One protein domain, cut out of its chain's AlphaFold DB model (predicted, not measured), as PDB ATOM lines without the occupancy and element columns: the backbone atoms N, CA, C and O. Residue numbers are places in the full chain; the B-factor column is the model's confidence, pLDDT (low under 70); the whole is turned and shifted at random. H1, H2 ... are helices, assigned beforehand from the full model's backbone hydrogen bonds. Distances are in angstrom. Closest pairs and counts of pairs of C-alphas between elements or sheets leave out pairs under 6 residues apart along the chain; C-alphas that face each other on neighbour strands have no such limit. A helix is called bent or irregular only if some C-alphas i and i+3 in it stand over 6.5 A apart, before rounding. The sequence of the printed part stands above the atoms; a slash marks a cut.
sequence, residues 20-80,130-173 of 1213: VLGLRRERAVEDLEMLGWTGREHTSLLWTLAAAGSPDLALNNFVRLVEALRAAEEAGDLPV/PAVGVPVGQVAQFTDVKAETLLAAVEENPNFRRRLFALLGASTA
ATOM      1  N   VAL A  20       4.586 -14.346  19.305       86.69
ATOM      2  CA  VAL A  20       5.405 -15.292  20.087       86.69
ATOM      3  C   VAL A  20       6.074 -14.597  21.276       86.69
ATOM      4  O   VAL A  20       6.224 -15.213  22.329       86.69
ATOM      5  N   LEU A  21       6.413 -13.315  21.132       88.06
ATOM      6  CA  LEU A  21       6.929 -12.464  22.209       88.06
ATOM      7  C   LEU A  21       5.847 -12.046  23.219       88.06
ATOM      8  O   LEU A  21       6.151 -11.460  24.254       88.06
ATOM      9  N   GLY A  22       4.580 -12.367  22.940       87.69
ATOM     10  CA  GLY A  22       3.452 -11.978  23.778       87.69
ATOM     11  C   GLY A  22       3.016 -10.526  23.593       87.69
ATOM     12  O   GLY A  22       2.246 -10.052  24.423       87.69
ATOM     13  N   LEU A  23       3.466  -9.858  22.524       92.06
ATOM     14  CA  LEU A  23       3.028  -8.520  22.134       92.06
ATOM     15  C   LEU A  23       1.662  -8.611  21.448       92.06
ATOM     16  O   LEU A  23       1.482  -9.379  20.493       92.06
ATOM     17  N   ARG A  24       0.691  -7.864  21.967       89.44
ATOM     18  CA  ARG A  24      -0.706  -7.869  21.513       89.44
ATOM     19  C   ARG A  24      -1.193  -6.493  21.070       89.44
ATOM     20  O   ARG A  24      -2.271  -6.426  20.485       89.44
ATOM     21  N   ARG A  25      -0.442  -5.415  21.328       89.88
ATOM     22  CA  ARG A  25      -0.784  -4.069  20.842       89.88
ATOM     23  C   ARG A  25      -0.674  -3.994  19.319       89.88
ATOM     24  O   ARG A  25       0.269  -4.517  18.734       89.88
ATOM     25  N   GLU A  26      -1.607  -3.278  18.691       86.62
ATOM     26  CA  GLU A  26      -1.654  -3.099  17.229       86.62
ATOM     27  C   GLU A  26      -0.377  -2.446  16.681       86.62
ATOM     28  O   GLU A  26       0.162  -2.895  15.673       86.62
ATOM     29  N   ARG A  27       0.163  -1.455  17.402       90.69
ATOM     30  CA  ARG A  27       1.385  -0.731  17.017       90.69
ATOM     31  C   ARG A  27       2.688  -1.467  17.335       90.69
ATOM     32  O   ARG A  27       3.748  -0.962  17.007       90.69
ATOM     33  N   ALA A  28       2.648  -2.664  17.929       91.19
ATOM     34  CA  ALA A  28       3.870  -3.355  18.351       91.19
ATOM     35  C   ALA A  28       4.830  -3.667  17.186       91.19
ATOM     36  O   ALA A  28       6.036  -3.717  17.394       91.19
ATOM     37  N   VAL A  29       4.313  -3.878  15.970       91.06
ATOM     38  CA  VAL A  29       5.151  -4.069  14.771       91.06
ATOM     39  C   VAL A  29       5.845  -2.762  14.387       91.06
ATOM     40  O   VAL A  29       7.063  -2.752  14.243       91.06
ATOM     41  N   GLU A  30       5.084  -1.669  14.291       92.94
ATOM     42  CA  GLU A  30       5.601  -0.329  13.978       92.94
ATOM     43  C   GLU A  30       6.638   0.126  15.014       92.94
ATOM     44  O   GLU A  30       7.690   0.640  14.650       92.94
ATOM     45  N   ASP A  31       6.364  -0.113  16.300       94.50
ATOM     46  CA  ASP A  31       7.248   0.219  17.417       94.50
ATOM     47  C   ASP A  31       8.594  -0.531  17.292       94.50
ATOM     48  O   ASP A  31       9.656   0.062  17.468       94.50
ATOM     49  N   LEU A  32       8.581  -1.824  16.936       94.19
ATOM     50  CA  LEU A  32       9.810  -2.603  16.717       94.19
ATOM     51  C   LEU A  32      10.576  -2.160  15.461       94.19
ATOM     52  O   LEU A  32      11.807  -2.151  15.473       94.19
ATOM     53  N   GLU A  33       9.872  -1.782  14.392       92.19
ATOM     54  CA  GLU A  33      10.479  -1.232  13.173       92.19
ATOM     55  C   GLU A  33      11.135   0.131  13.436       92.19
ATOM     56  O   GLU A  33      12.270   0.350  13.013       92.19
ATOM     57  N   MET A  34      10.475   1.011  14.199       92.31
ATOM     58  CA  MET A  34      11.002   2.319  14.607       92.31
ATOM     59  C   MET A  34      12.299   2.194  15.419       92.31
ATOM     60  O   MET A  34      13.198   3.027  15.290       92.31
ATOM     61  N   LEU A  35      12.397   1.159  16.256       93.19
ATOM     62  CA  LEU A  35      13.576   0.872  17.073       93.19
ATOM     63  C   LEU A  35      14.683   0.127  16.308       93.19
ATOM     64  O   LEU A  35      15.780  -0.017  16.832       93.19
ATOM     65  N   GLY A  36      14.415  -0.358  15.090       91.62
ATOM     66  CA  GLY A  36      15.362  -1.164  14.311       91.62
ATOM     67  C   GLY A  36      15.470  -2.633  14.748       91.62
ATOM     68  O   GLY A  36      16.245  -3.392  14.168       91.62
ATOM     69  N   TRP A  37      14.653  -3.089  15.703       93.00
ATOM     70  CA  TRP A  37      14.733  -4.421  16.322       93.00
ATOM     71  C   TRP A  37      14.065  -5.532  15.497       93.00
ATOM     72  O   TRP A  37      13.223  -6.288  15.985       93.00
ATOM     73  N   THR A  38      14.436  -5.640  14.222       87.19
ATOM     74  CA  THR A  38      13.841  -6.595  13.263       87.19
ATOM     75  C   THR A  38      14.812  -7.684  12.793       87.19
ATOM     76  O   THR A  38      14.386  -8.697  12.235       87.19
ATOM     77  N   GLY A  39      16.115  -7.510  13.046       86.25
ATOM     78  CA  GLY A  39      17.178  -8.447  12.665       86.25
ATOM     79  C   GLY A  39      17.450  -9.586  13.662       86.25
ATOM     80  O   GLY A  39      16.968  -9.591  14.797       86.25
ATOM     81  N   ARG A  40      18.263 -10.566  13.240       84.56
ATOM     82  CA  ARG A  40      18.632 -11.760  14.036       84.56
ATOM     83  C   ARG A  40      19.469 -11.427  15.265       84.56
ATOM     84  O   ARG A  40      19.336 -12.100  16.288       84.56
ATOM     85  N   GLU A  41      20.293 -10.398  15.160       86.06
ATOM     86  CA  GLU A  41      21.137  -9.824  16.203       86.06
ATOM     87  C   GLU A  41      20.323  -9.359  17.426       86.06
ATOM     88  O   GLU A  41      20.793  -9.483  18.555       86.06
ATOM     89  N   HIS A  42      19.050  -8.989  17.241       90.88
ATOM     90  CA  HIS A  42      18.159  -8.539  18.318       90.88
ATOM     91  C   HIS A  42      17.426  -9.681  19.041       90.88
ATOM     92  O   HIS A  42      16.678  -9.437  19.986       90.88
ATOM     93  N   THR A  43      17.616 -10.949  18.651       89.44
ATOM     94  CA  THR A  43      16.845 -12.080  19.210       89.44
ATOM     95  C   THR A  43      16.949 -12.171  20.740       89.44
ATOM     96  O   THR A  43      15.941 -12.388  21.412       89.44
ATOM     97  N   SER A  44      18.142 -11.977  21.316       87.88
ATOM     98  CA  SER A  44      18.336 -11.993  22.779       87.88
ATOM     99  C   SER A  44      17.584 -10.849  23.473       87.88
ATOM    100  O   SER A  44      16.935 -11.057  24.503       87.88
ATOM    101  N   LEU A  45      17.607  -9.658  22.871       92.31
ATOM    102  CA  LEU A  45      16.889  -8.483  23.353       92.31
ATOM    103  C   LEU A  45      15.376  -8.722  23.345       92.31
ATOM    104  O   LEU A  45      14.718  -8.521  24.366       92.31
ATOM    105  N   LEU A  46      14.838  -9.239  22.238       93.69
ATOM    106  CA  LEU A  46      13.411  -9.535  22.091       93.69
ATOM    107  C   LEU A  46      12.932 -10.585  23.105       93.69
ATOM    108  O   LEU A  46      11.856 -10.440  23.686       93.69
ATOM    109  N   TRP A  47      13.731 -11.620  23.386       92.50
ATOM    110  CA  TRP A  47      13.396 -12.590  24.436       92.50
ATOM    111  C   TRP A  47      13.451 -11.996  25.847       92.50
ATOM    112  O   TRP A  47      12.647 -12.400  26.688       92.50
ATOM    113  N   THR A  48      14.332 -11.019  26.091       93.00
ATOM    114  CA  THR A  48      14.358 -10.275  27.360       93.00
ATOM    115  C   THR A  48      13.085  -9.434  27.513       93.00
ATOM    116  O   THR A  48      12.439  -9.474  28.557       93.00
ATOM    117  N   LEU A  49      12.654  -8.750  26.445       95.25
ATOM    118  CA  LEU A  49      11.394  -8.000  26.405       95.25
ATOM    119  C   LEU A  49      10.174  -8.906  26.665       95.25
ATOM    120  O   LEU A  49       9.293  -8.560  27.449       95.25
ATOM    121  N   ALA A  50      10.134 -10.099  26.063       93.81
ATOM    122  CA  ALA A  50       9.046 -11.066  26.256       93.81
ATOM    123  C   ALA A  50       8.951 -11.627  27.691       93.81
ATOM    124  O   ALA A  50       7.872 -12.057  28.133       93.81
ATOM    125  N   ALA A  51      10.074 -11.641  28.417       92.50
ATOM    126  CA  ALA A  51      10.152 -12.092  29.804       92.50
ATOM    127  C   ALA A  51       9.568 -11.074  30.799       92.50
ATOM    128  O   ALA A  51       9.173 -11.470  31.895       92.50
ATOM    129  N   ALA A  52       9.435  -9.802  30.406       94.69
ATOM    130  CA  ALA A  52       8.837  -8.764  31.240       94.69
ATOM    131  C   ALA A  52       7.409  -9.131  31.693       94.69
ATOM    132  O   ALA A  52       6.697  -9.903  31.027       94.69
ATOM    133  N   GLY A  53       6.976  -8.553  32.824       92.50
ATOM    134  CA  GLY A  53       5.637  -8.757  33.398       92.50
ATOM    135  C   GLY A  53       4.535  -8.537  32.359       92.50
ATOM    136  O   GLY A  53       3.745  -9.441  32.081       92.50
ATOM    137  N   SER A  54       4.574  -7.376  31.704       95.62
ATOM    138  CA  SER A  54       3.826  -7.052  30.490       95.62
ATOM    139  C   SER A  54       4.790  -6.601  29.379       95.62
ATOM    140  O   SER A  54       5.299  -5.479  29.438       95.62
ATOM    141  N   PRO A  55       5.044  -7.442  28.355       95.69
ATOM    142  CA  PRO A  55       5.893  -7.076  27.216       95.69
ATOM    143  C   PRO A  55       5.362  -5.866  26.437       95.69
ATOM    144  O   PRO A  55       6.141  -5.025  26.001       95.69
ATOM    145  N   ASP A  56       4.036  -5.746  26.311       95.19
ATOM    146  CA  ASP A  56       3.390  -4.605  25.653       95.19
ATOM    147  C   ASP A  56       3.635  -3.291  26.408       95.19
ATOM    148  O   ASP A  56       3.898  -2.262  25.786       95.19
ATOM    149  N   LEU A  57       3.560  -3.321  27.744       95.31
ATOM    150  CA  LEU A  57       3.821  -2.145  28.574       95.31
ATOM    151  C   LEU A  57       5.304  -1.762  28.533       95.31
ATOM    152  O   LEU A  57       5.624  -0.585  28.374       95.31
ATOM    153  N   ALA A  58       6.196  -2.756  28.611       97.12
ATOM    154  CA  ALA A  58       7.635  -2.542  28.517       97.12
ATOM    155  C   ALA A  58       8.018  -1.878  27.187       97.12
ATOM    156  O   ALA A  58       8.709  -0.862  27.195       97.12
ATOM    157  N   LEU A  59       7.520  -2.406  26.061       97.31
ATOM    158  CA  LEU A  59       7.776  -1.841  24.735       97.31
ATOM    159  C   LEU A  59       7.215  -0.422  24.619       97.31
ATOM    160  O   LEU A  59       7.913   0.477  24.159       97.31
ATOM    161  N   ASN A  60       5.980  -0.196  25.080       96.25
ATOM    162  CA  ASN A  60       5.362   1.121  24.987       96.25
ATOM    163  C   ASN A  60       6.124   2.190  25.776       96.25
ATOM    164  O   ASN A  60       6.367   3.275  25.253       96.25
ATOM    165  N   ASN A  61       6.483   1.895  27.024       96.88
ATOM    166  CA  ASN A  61       7.215   2.843  27.855       96.88
ATOM    167  C   ASN A  61       8.639   3.061  27.338       96.88
ATOM    168  O   ASN A  61       9.140   4.177  27.420       96.88
ATOM    169  N   PHE A  62       9.266   2.037  26.753       97.50
ATOM    170  CA  PHE A  62      10.578   2.183  26.133       97.50
ATOM    171  C   PHE A  62      10.535   3.128  24.925       97.50
ATOM    172  O   PHE A  62      11.340   4.051  24.846       97.50
ATOM    173  N   VAL A  63       9.556   2.960  24.029       97.00
ATOM    174  CA  VAL A  63       9.337   3.872  22.892       97.00
ATOM    175  C   VAL A  63       9.117   5.304  23.376       97.00
ATOM    176  O   VAL A  63       9.805   6.214  22.921       97.00
ATOM    177  N   ARG A  64       8.231   5.498  24.362       96.81
ATOM    178  CA  ARG A  64       7.960   6.822  24.942       96.81
ATOM    179  C   ARG A  64       9.200   7.454  25.575       96.81
ATOM    180  O   ARG A  64       9.368   8.664  25.482       96.81
ATOM    181  N   LEU A  65      10.062   6.658  26.209       96.00
ATOM    182  CA  LEU A  65      11.325   7.129  26.781       96.00
ATOM    183  C   LEU A  65      12.293   7.595  25.684       96.00
ATOM    184  O   LEU A  65      12.875   8.668  25.802       96.00
ATOM    185  N   VAL A  66      12.431   6.825  24.600       96.19
ATOM    186  CA  VAL A  66      13.265   7.196  23.443       96.19
ATOM    187  C   VAL A  66      12.754   8.480  22.783       96.19
ATOM    188  O   VAL A  66      13.546   9.366  22.470       96.19
ATOM    189  N   GLU A  67      11.440   8.611  22.594       95.19
ATOM    190  CA  GLU A  67      10.822   9.827  22.052       95.19
ATOM    191  C   GLU A  67      11.026  11.037  22.975       95.19
ATOM    192  O   GLU A  67      11.379  12.112  22.494       95.19
ATOM    193  N   ALA A  68      10.868  10.864  24.292       93.62
ATOM    194  CA  ALA A  68      11.099  11.924  25.273       93.62
ATOM    195  C   ALA A  68      12.562  12.400  25.278       93.62
ATOM    196  O   ALA A  68      12.813  13.601  25.342       93.62
ATOM    197  N   LEU A  69      13.521  11.476  25.152       92.56
ATOM    198  CA  LEU A  69      14.940  11.811  25.020       92.56
ATOM    199  C   LEU A  69      15.226  12.592  23.737       92.56
ATOM    200  O   LEU A  69      15.843  13.647  23.807       92.56
ATOM    201  N   ARG A  70      14.719  12.136  22.584       93.56
ATOM    202  CA  ARG A  70      14.876  12.858  21.307       93.56
ATOM    203  C   ARG A  70      14.269  14.262  21.365       93.56
ATOM    204  O   ARG A  70      14.885  15.213  20.901       93.56
ATOM    205  N   ALA A  71      13.099  14.411  21.984       91.25
ATOM    206  CA  ALA A  71      12.475  15.717  22.166       91.25
ATOM    207  C   ALA A  71      13.308  16.641  23.077       91.25
ATOM    208  O   ALA A  71      13.448  17.827  22.781       91.25
ATOM    209  N   ALA A  72      13.896  16.110  24.156       87.25
ATOM    210  CA  ALA A  72      14.795  16.866  25.033       87.25
ATOM    211  C   ALA A  72      16.103  17.268  24.322       87.25
ATOM    212  O   ALA A  72      16.587  18.386  24.506       87.25
ATOM    213  N   GLU A  73      16.643  16.393  23.466       87.19
ATOM    214  CA  GLU A  73      17.787  16.683  22.588       87.19
ATOM    215  C   GLU A  73      17.491  17.841  21.633       87.19
ATOM    216  O   GLU A  73      18.277  18.786  21.552       87.19
ATOM    217  N   GLU A  74      16.343  17.803  20.953       88.12
ATOM    218  CA  GLU A  74      15.905  18.865  20.041       88.12
ATOM    219  C   GLU A  74      15.674  20.200  20.764       88.12
ATOM    220  O   GLU A  74      15.981  21.262  20.219       88.12
ATOM    221  N   ALA A  75      15.173  20.157  22.001       86.38
ATOM    222  CA  ALA A  75      14.960  21.338  22.835       86.38
ATOM    223  C   ALA A  75      16.257  21.920  23.431       86.38
ATOM    224  O   ALA A  75      16.233  23.031  23.966       86.38
ATOM    225  N   GLY A  76      17.384  21.201  23.352       79.75
ATOM    226  CA  GLY A  76      18.629  21.571  24.032       79.75
ATOM    227  C   GLY A  76      18.549  21.463  25.560       79.75
ATOM    228  O   GLY A  76      19.382  22.046  26.250       79.75
ATOM    229  N   ASP A  77      17.564  20.724  26.073       74.75
ATOM    230  CA  ASP A  77      17.255  20.550  27.499       74.75
ATOM    231  C   ASP A  77      17.639  19.138  27.971       74.75
ATOM    232  O   ASP A  77      16.957  18.499  28.772       74.75
ATOM    233  N   LEU A  78      18.728  18.599  27.408       69.25
ATOM    234  CA  LEU A  78      19.273  17.318  27.838       69.25
ATOM    235  C   LEU A  78      19.718  17.424  29.302       69.25
ATOM    236  O   LEU A  78      20.616  18.217  29.605       69.25
ATOM    237  N   PRO A  79      19.161  16.605  30.206       61.62
ATOM    238  CA  PRO A  79      19.608  16.587  31.588       61.62
ATOM    239  C   PRO A  79      21.086  16.180  31.669       61.62
ATOM    240  O   PRO A  79      21.528  15.242  31.008       61.62
ATOM    241  N   VAL A  80      21.876  16.893  32.475       56.94
ATOM    242  CA  VAL A  80      23.303  16.585  32.648       56.94
ATOM    243  C   VAL A  80      23.437  15.278  33.446       56.94
ATOM    244  O   VAL A  80      22.882  15.200  34.549       56.94
ATOM    245  N   PRO A 130      22.841  -8.715  43.582       41.78
ATOM    246  CA  PRO A 130      22.039  -9.884  43.924       41.78
ATOM    247  C   PRO A 130      21.272 -10.452  42.724       41.78
ATOM    248  O   PRO A 130      20.903 -11.624  42.761       41.78
ATOM    249  N   ALA A 131      21.101  -9.690  41.636       43.00
ATOM    250  CA  ALA A 131      20.456 -10.181  40.423       43.00
ATOM    251  C   ALA A 131      21.268 -11.268  39.683       43.00
ATOM    252  O   ALA A 131      20.690 -11.985  38.861       43.00
ATOM    253  N   VAL A 132      22.587 -11.396  39.922       43.00
ATOM    254  CA  VAL A 132      23.450 -12.272  39.092       43.00
ATOM    255  C   VAL A 132      24.576 -13.000  39.846       43.00
ATOM    256  O   VAL A 132      25.173 -13.914  39.285       43.00
ATOM    257  N   GLY A 133      24.891 -12.682  41.106       41.34
ATOM    258  CA  GLY A 133      26.006 -13.360  41.794       41.34
ATOM    259  C   GLY A 133      27.377 -13.091  41.146       41.34
ATOM    260  O   GLY A 133      28.276 -13.928  41.220       41.34
ATOM    261  N   VAL A 134      27.531 -11.930  40.504       37.53
ATOM    262  CA  VAL A 134      28.796 -11.432  39.939       37.53
ATOM    263  C   VAL A 134      29.298 -10.273  40.820       37.53
ATOM    264  O   VAL A 134      28.470  -9.475  41.273       37.53
ATOM    265  N   PRO A 135      30.617 -10.156  41.084       32.72
ATOM    266  CA  PRO A 135      31.190  -9.004  41.786       32.72
ATOM    267  C   PRO A 135      30.868  -7.682  41.068       32.72
ATOM    268  O   PRO A 135      30.742  -7.674  39.846       32.72
ATOM    269  N   VAL A 136      30.809  -6.563  41.802       36.12
ATOM    270  CA  VAL A 136      30.450  -5.178  41.381       36.12
ATOM    271  C   VAL A 136      31.312  -4.543  40.247       36.12
ATOM    272  O   VAL A 136      31.289  -3.343  40.005       36.12
ATOM    273  N   GLY A 137      32.016  -5.332  39.437       35.47
ATOM    274  CA  GLY A 137      32.895  -4.883  38.348       35.47
ATOM    275  C   GLY A 137      32.271  -4.652  36.960       35.47
ATOM    276  O   GLY A 137      33.029  -4.486  36.011       35.47
ATOM    277  N   GLN A 138      30.944  -4.651  36.787       42.25
ATOM    278  CA  GLN A 138      30.300  -4.291  35.504       42.25
ATOM    279  C   GLN A 138      29.049  -3.425  35.715       42.25
ATOM    280  O   GLN A 138      27.950  -3.756  35.273       42.25
ATOM    281  N   VAL A 139      29.207  -2.305  36.419       52.81
ATOM    282  CA  VAL A 139      28.223  -1.216  36.382       52.81
ATOM    283  C   VAL A 139      28.474  -0.446  35.089       52.81
ATOM    284  O   VAL A 139      29.536   0.155  34.932       52.81
ATOM    285  N   ALA A 140      27.537  -0.494  34.143       60.34
ATOM    286  CA  ALA A 140      27.619   0.365  32.968       60.34
ATOM    287  C   ALA A 140      27.470   1.821  33.437       60.34
ATOM    288  O   ALA A 140      26.448   2.186  34.014       60.34
ATOM    289  N   GLN A 141      28.513   2.627  33.246       68.69
ATOM    290  CA  GLN A 141      28.459   4.073  33.434       68.69
ATOM    291  C   GLN A 141      28.292   4.718  32.066       68.69
ATOM    292  O   GLN A 141      29.049   4.422  31.141       68.69
ATOM    293  N   PHE A 142      27.302   5.592  31.945       80.56
ATOM    294  CA  PHE A 142      27.000   6.273  30.694       80.56
ATOM    295  C   PHE A 142      27.502   7.711  30.762       80.56
ATOM    296  O   PHE A 142      27.303   8.411  31.752       80.56
ATOM    297  N   THR A 143      28.194   8.136  29.708       70.00
ATOM    298  CA  THR A 143      28.818   9.462  29.617       70.00
ATOM    299  C   THR A 143      27.853  10.549  29.153       70.00
ATOM    300  O   THR A 143      28.153  11.730  29.300       70.00
ATOM    301  N   ASP A 144      26.709  10.165  28.584       81.75
ATOM    302  CA  ASP A 144      25.599  11.047  28.244       81.75
ATOM    303  C   ASP A 144      24.252  10.310  28.398       81.75
ATOM    304  O   ASP A 144      24.215   9.098  28.613       81.75
ATOM    305  N   VAL A 145      23.149  11.057  28.329       87.00
ATOM    306  CA  VAL A 145      21.776  10.544  28.498       87.00
ATOM    307  C   VAL A 145      21.018  10.422  27.171       87.00
ATOM    308  O   VAL A 145      19.794  10.353  27.188       87.00
ATOM    309  N   LYS A 146      21.697  10.415  26.017       90.00
ATOM    310  CA  LYS A 146      21.038  10.491  24.702       90.00
ATOM    311  C   LYS A 146      20.216   9.249  24.350       90.00
ATOM    312  O   LYS A 146      20.485   8.143  24.824       90.00
ATOM    313  N   ALA A 147      19.261   9.413  23.437       91.25
ATOM    314  CA  ALA A 147      18.450   8.330  22.890       91.25
ATOM    315  C   ALA A 147      19.305   7.248  22.204       91.25
ATOM    316  O   ALA A 147      19.048   6.058  22.377       91.25
ATOM    317  N   GLU A 148      20.341   7.645  21.459       91.00
ATOM    318  CA  GLU A 148      21.280   6.716  20.808       91.00
ATOM    319  C   GLU A 148      22.070   5.894  21.836       91.00
ATOM    320  O   GLU A 148      22.214   4.680  21.684       91.00
ATOM    321  N   THR A 149      22.504   6.533  22.925       91.88
ATOM    322  CA  THR A 149      23.223   5.884  24.028       91.88
ATOM    323  C   THR A 149      22.334   4.881  24.757       91.88
ATOM    324  O   THR A 149      22.788   3.780  25.061       91.88
ATOM    325  N   LEU A 150      21.052   5.199  24.976       93.19
ATOM    326  CA  LEU A 150      20.082   4.257  25.541       93.19
ATOM    327  C   LEU A 150      19.868   3.032  24.632       93.19
ATOM    328  O   LEU A 150      19.835   1.904  25.127       93.19
ATOM    329  N   LEU A 151      19.722   3.237  23.318       94.19
ATOM    330  CA  LEU A 151      19.536   2.145  22.353       94.19
ATOM    331  C   LEU A 151      20.746   1.200  22.346       94.19
ATOM    332  O   LEU A 151      20.573  -0.008  22.526       94.19
ATOM    333  N   ALA A 152      21.959   1.753  22.258       91.75
ATOM    334  CA  ALA A 152      23.195   0.978  22.355       91.75
ATOM    335  C   ALA A 152      23.309   0.254  23.709       91.75
ATOM    336  O   ALA A 152      23.632  -0.932  23.764       91.75
ATOM    337  N   ALA A 153      22.956   0.921  24.814       90.69
ATOM    338  CA  ALA A 153      23.026   0.342  26.150       90.69
ATOM    339  C   ALA A 153      22.162  -0.919  26.302       90.69
ATOM    340  O   ALA A 153      22.611  -1.900  26.897       90.69
ATOM    341  N   VAL A 154      20.937  -0.920  25.768       92.88
ATOM    342  CA  VAL A 154      20.020  -2.073  25.840       92.88
ATOM    343  C   VAL A 154      20.497  -3.239  24.963       92.88
ATOM    344  O   VAL A 154      20.281  -4.410  25.303       92.88
ATOM    345  N   GLU A 155      21.171  -2.957  23.854       90.94
ATOM    346  CA  GLU A 155      21.757  -3.985  22.990       90.94
ATOM    347  C   GLU A 155      23.001  -4.617  23.626       90.94
ATOM    348  O   GLU A 155      23.084  -5.845  23.735       90.94
ATOM    349  N   GLU A 156      23.916  -3.781  24.119       89.50
ATOM    350  CA  GLU A 156      25.254  -4.175  24.569       89.50
ATOM    351  C   GLU A 156      25.310  -4.664  26.024       89.50
ATOM    352  O   GLU A 156      26.187  -5.461  26.359       89.50
ATOM    353  N   ASN A 157      24.379  -4.240  26.893       88.69
ATOM    354  CA  ASN A 157      24.409  -4.544  28.330       88.69
ATOM    355  C   ASN A 157      23.197  -5.390  28.770       88.69
ATOM    356  O   ASN A 157      22.159  -4.840  29.155       88.69
ATOM    357  N   PRO A 158      23.309  -6.737  28.803       86.50
ATOM    358  CA  PRO A 158      22.203  -7.628  29.169       86.50
ATOM    359  C   PRO A 158      21.607  -7.367  30.561       86.50
ATOM    360  O   PRO A 158      20.391  -7.450  30.732       86.50
ATOM    361  N   ASN A 159      22.442  -7.021  31.548       82.19
ATOM    362  CA  ASN A 159      21.989  -6.748  32.917       82.19
ATOM    363  C   ASN A 159      21.151  -5.468  32.992       82.19
ATOM    364  O   ASN A 159      20.065  -5.470  33.573       82.19
ATOM    365  N   PHE A 160      21.622  -4.392  32.355       90.31
ATOM    366  CA  PHE A 160      20.875  -3.140  32.262       90.31
ATOM    367  C   PHE A 160      19.569  -3.334  31.482       90.31
ATOM    368  O   PHE A 160      18.505  -2.960  31.973       90.31
ATOM    369  N   ARG A 161      19.622  -4.020  30.330       92.50
ATOM    370  CA  ARG A 161      18.432  -4.389  29.548       92.50
ATOM    371  C   ARG A 161      17.388  -5.107  30.403       92.50
ATOM    372  O   ARG A 161      16.207  -4.768  30.346       92.50
ATOM    373  N   ARG A 162      17.818  -6.094  31.198       91.69
ATOM    374  CA  ARG A 162      16.937  -6.847  32.096       91.69
ATOM    375  C   ARG A 162      16.268  -5.930  33.118       91.69
ATOM    376  O   ARG A 162      15.050  -5.979  33.243       91.69
ATOM    377  N   ARG A 163      17.037  -5.085  33.809       92.12
ATOM    378  CA  ARG A 163      16.520  -4.122  34.800       92.12
ATOM    379  C   ARG A 163      15.512  -3.152  34.196       92.12
ATOM    380  O   ARG A 163      14.424  -2.982  34.744       92.12
ATOM    381  N   LEU A 164      15.846  -2.574  33.044       95.12
ATOM    382  CA  LEU A 164      14.990  -1.616  32.358       95.12
ATOM    383  C   LEU A 164      13.657  -2.256  31.947       95.12
ATOM    384  O   LEU A 164      12.598  -1.774  32.340       95.12
ATOM    385  N   PHE A 165      13.676  -3.377  31.217       96.62
ATOM    386  CA  PHE A 165      12.432  -4.024  30.786       96.62
ATOM    387  C   PHE A 165      11.630  -4.629  31.940       96.62
ATOM    388  O   PHE A 165      10.397  -4.618  31.881       96.62
ATOM    389  N   ALA A 166      12.290  -5.105  32.999       95.12
ATOM    390  CA  ALA A 166      11.607  -5.569  34.199       95.12
ATOM    391  C   ALA A 166      10.807  -4.428  34.851       95.12
ATOM    392  O   ALA A 166       9.615  -4.604  35.100       95.12
ATOM    393  N   LEU A 167      11.417  -3.248  35.040       97.12
ATOM    394  CA  LEU A 167      10.744  -2.061  35.579       97.12
ATOM    395  C   LEU A 167       9.597  -1.601  34.671       97.12
ATOM    396  O   LEU A 167       8.447  -1.522  35.115       97.12
ATOM    397  N   LEU A 168       9.900  -1.348  33.393       97.31
ATOM    398  CA  LEU A 168       8.950  -0.787  32.432       97.31
ATOM    399  C   LEU A 168       7.753  -1.708  32.175       97.31
ATOM    400  O   LEU A 168       6.665  -1.217  31.892       97.31
ATOM    401  N   GLY A 169       7.938  -3.028  32.275       95.75
ATOM    402  CA  GLY A 169       6.869  -4.013  32.104       95.75
ATOM    403  C   GLY A 169       6.112  -4.369  33.382       95.75
ATOM    404  O   GLY A 169       5.081  -5.041  33.295       95.75
ATOM    405  N   ALA A 170       6.599  -3.971  34.559       96.12
ATOM    406  CA  ALA A 170       5.970  -4.300  35.837       96.12
ATOM    407  C   ALA A 170       5.177  -3.134  36.439       96.12
ATOM    408  O   ALA A 170       4.083  -3.364  36.961       96.12
ATOM    409  N   SER A 171       5.697  -1.905  36.355       96.69
ATOM    410  CA  SER A 171       5.100  -0.721  36.979       96.69
ATOM    411  C   SER A 171       4.684   0.305  35.935       96.69
ATOM    412  O   SER A 171       5.525   0.851  35.220       96.69
ATOM    413  N   THR A 172       3.390   0.625  35.877       93.62
ATOM    414  CA  THR A 172       2.925   1.746  35.051       93.62
ATOM    415  C   THR A 172       3.403   3.069  35.648       93.62
ATOM    416  O   THR A 172       3.889   3.925  34.924       93.62
ATOM    417  N   ALA A 173       3.344   3.208  36.976       94.38
ATOM    418  CA  ALA A 173       3.660   4.455  37.669       94.38
ATOM    419  C   ALA A 173       5.153   4.821  37.607       94.38
ATOM    420  O   ALA A 173       5.486   5.964  37.302       94.38
TER     421      ALA A 173
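What this domain is: This is residues 20 to 80 and 130 to 173 of the 1213 residues of a protein of Corynebacterium sp. HMSC22B11 (UniProt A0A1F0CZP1). One long helix, H3, runs along one side of a small cluster of crossed helices: H5 crosses it near its beginning, H4 packs on it farther along, H2 packs on H5, and H1 packs on H3 apart from H4 and H5. A long unnamed stretch, residues 130 to 146, runs along the outside of this body before it leads into H4. The printed part has 105 residues with five named helices, in the order H1, H2, H3, H4, H5, and no named strand; the class is all helix. It is compact, with a radius of gyration of the C-alphas of 14.1 A and spans of 40 by 37 by 31 A.

Where its parts are: The longest helix, H3, holds residues 55 to 75 and measures 30.1 A, from C-alpha 55 at (5.893, -7.076, 27.216) to C-alpha 75 at (14.960, 21.338, 22.835). H1 is residues 28 to 34, beginning at C-alpha 28 at (3.870, -3.355, 18.351), and measures 9.9 A. H2 is residues 40 to 51, 17.9 A; it is irregular, with C-alphas 41 and 44 7.5 A apart. H4 is residues 147 to 156, 14.3 A. H5 is residues 158 to 170, 17.9 A, ending at C-alpha 170 at (5.970, -4.300, 35.837).

How they stand to each other: H3 is the hub, touching the four other helices, and the packing is mostly crossed. H5 touches residues 55 to 62 of H3, about perpendicular at 75 degrees; the closest C-alphas are those of Ala 58 and Gly 169, 4.0 A apart. H4 touches residues 66 to 70 of H3 at a steep tilt of 40 degrees, opposite ways, closest at the C-alphas of Val 66 and Ala 147, 5.3 A. H1 touches residues 56 to 63 of H3 at a shallow tilt of 32 degrees, the same way, closest at the C-alphas of Asp 31 and Val 63, 6.9 A. H2 touches H5 at a steep tilt of 43 degrees, the same way, closest at the C-alphas of Leu 49 and Phe 165, 6.0 A. H2 and H4 only just touch, with 3 pairs of C-alphas within 8 A; the closest are those of Leu 45 and Glu 155, 6.6 A. H2 and H3 only just touch, with 3 pairs, and only at the corner, closest at the C-alphas of Leu 49 and Pro 55, 5.6 A. H4 and H5 touch only at the corner, closest at the C-alphas of Val 154 and Arg 161, 4.7 A. H1 is apart from H2, H4 and H5. In H1, H3, H4 and H5 every O i to N i+4 pair is within hydrogen-bond range; in H2 6 of 8 are.

The domain as a whole: The C-alphas farthest apart are those of Glu 26 and Pro 135, 41.4 A. Residues 81 to 129 are cut out, and C-alphas 80 and 130 are 28.8 A apart across the cut, which lies in the link from H3 to H4. The links H1 to H2, H2 to H3 and H4 to H5 are tight. The mean pLDDT of the printed part is 85.2; residues 78 to 80 and 130 to 141 are under 70.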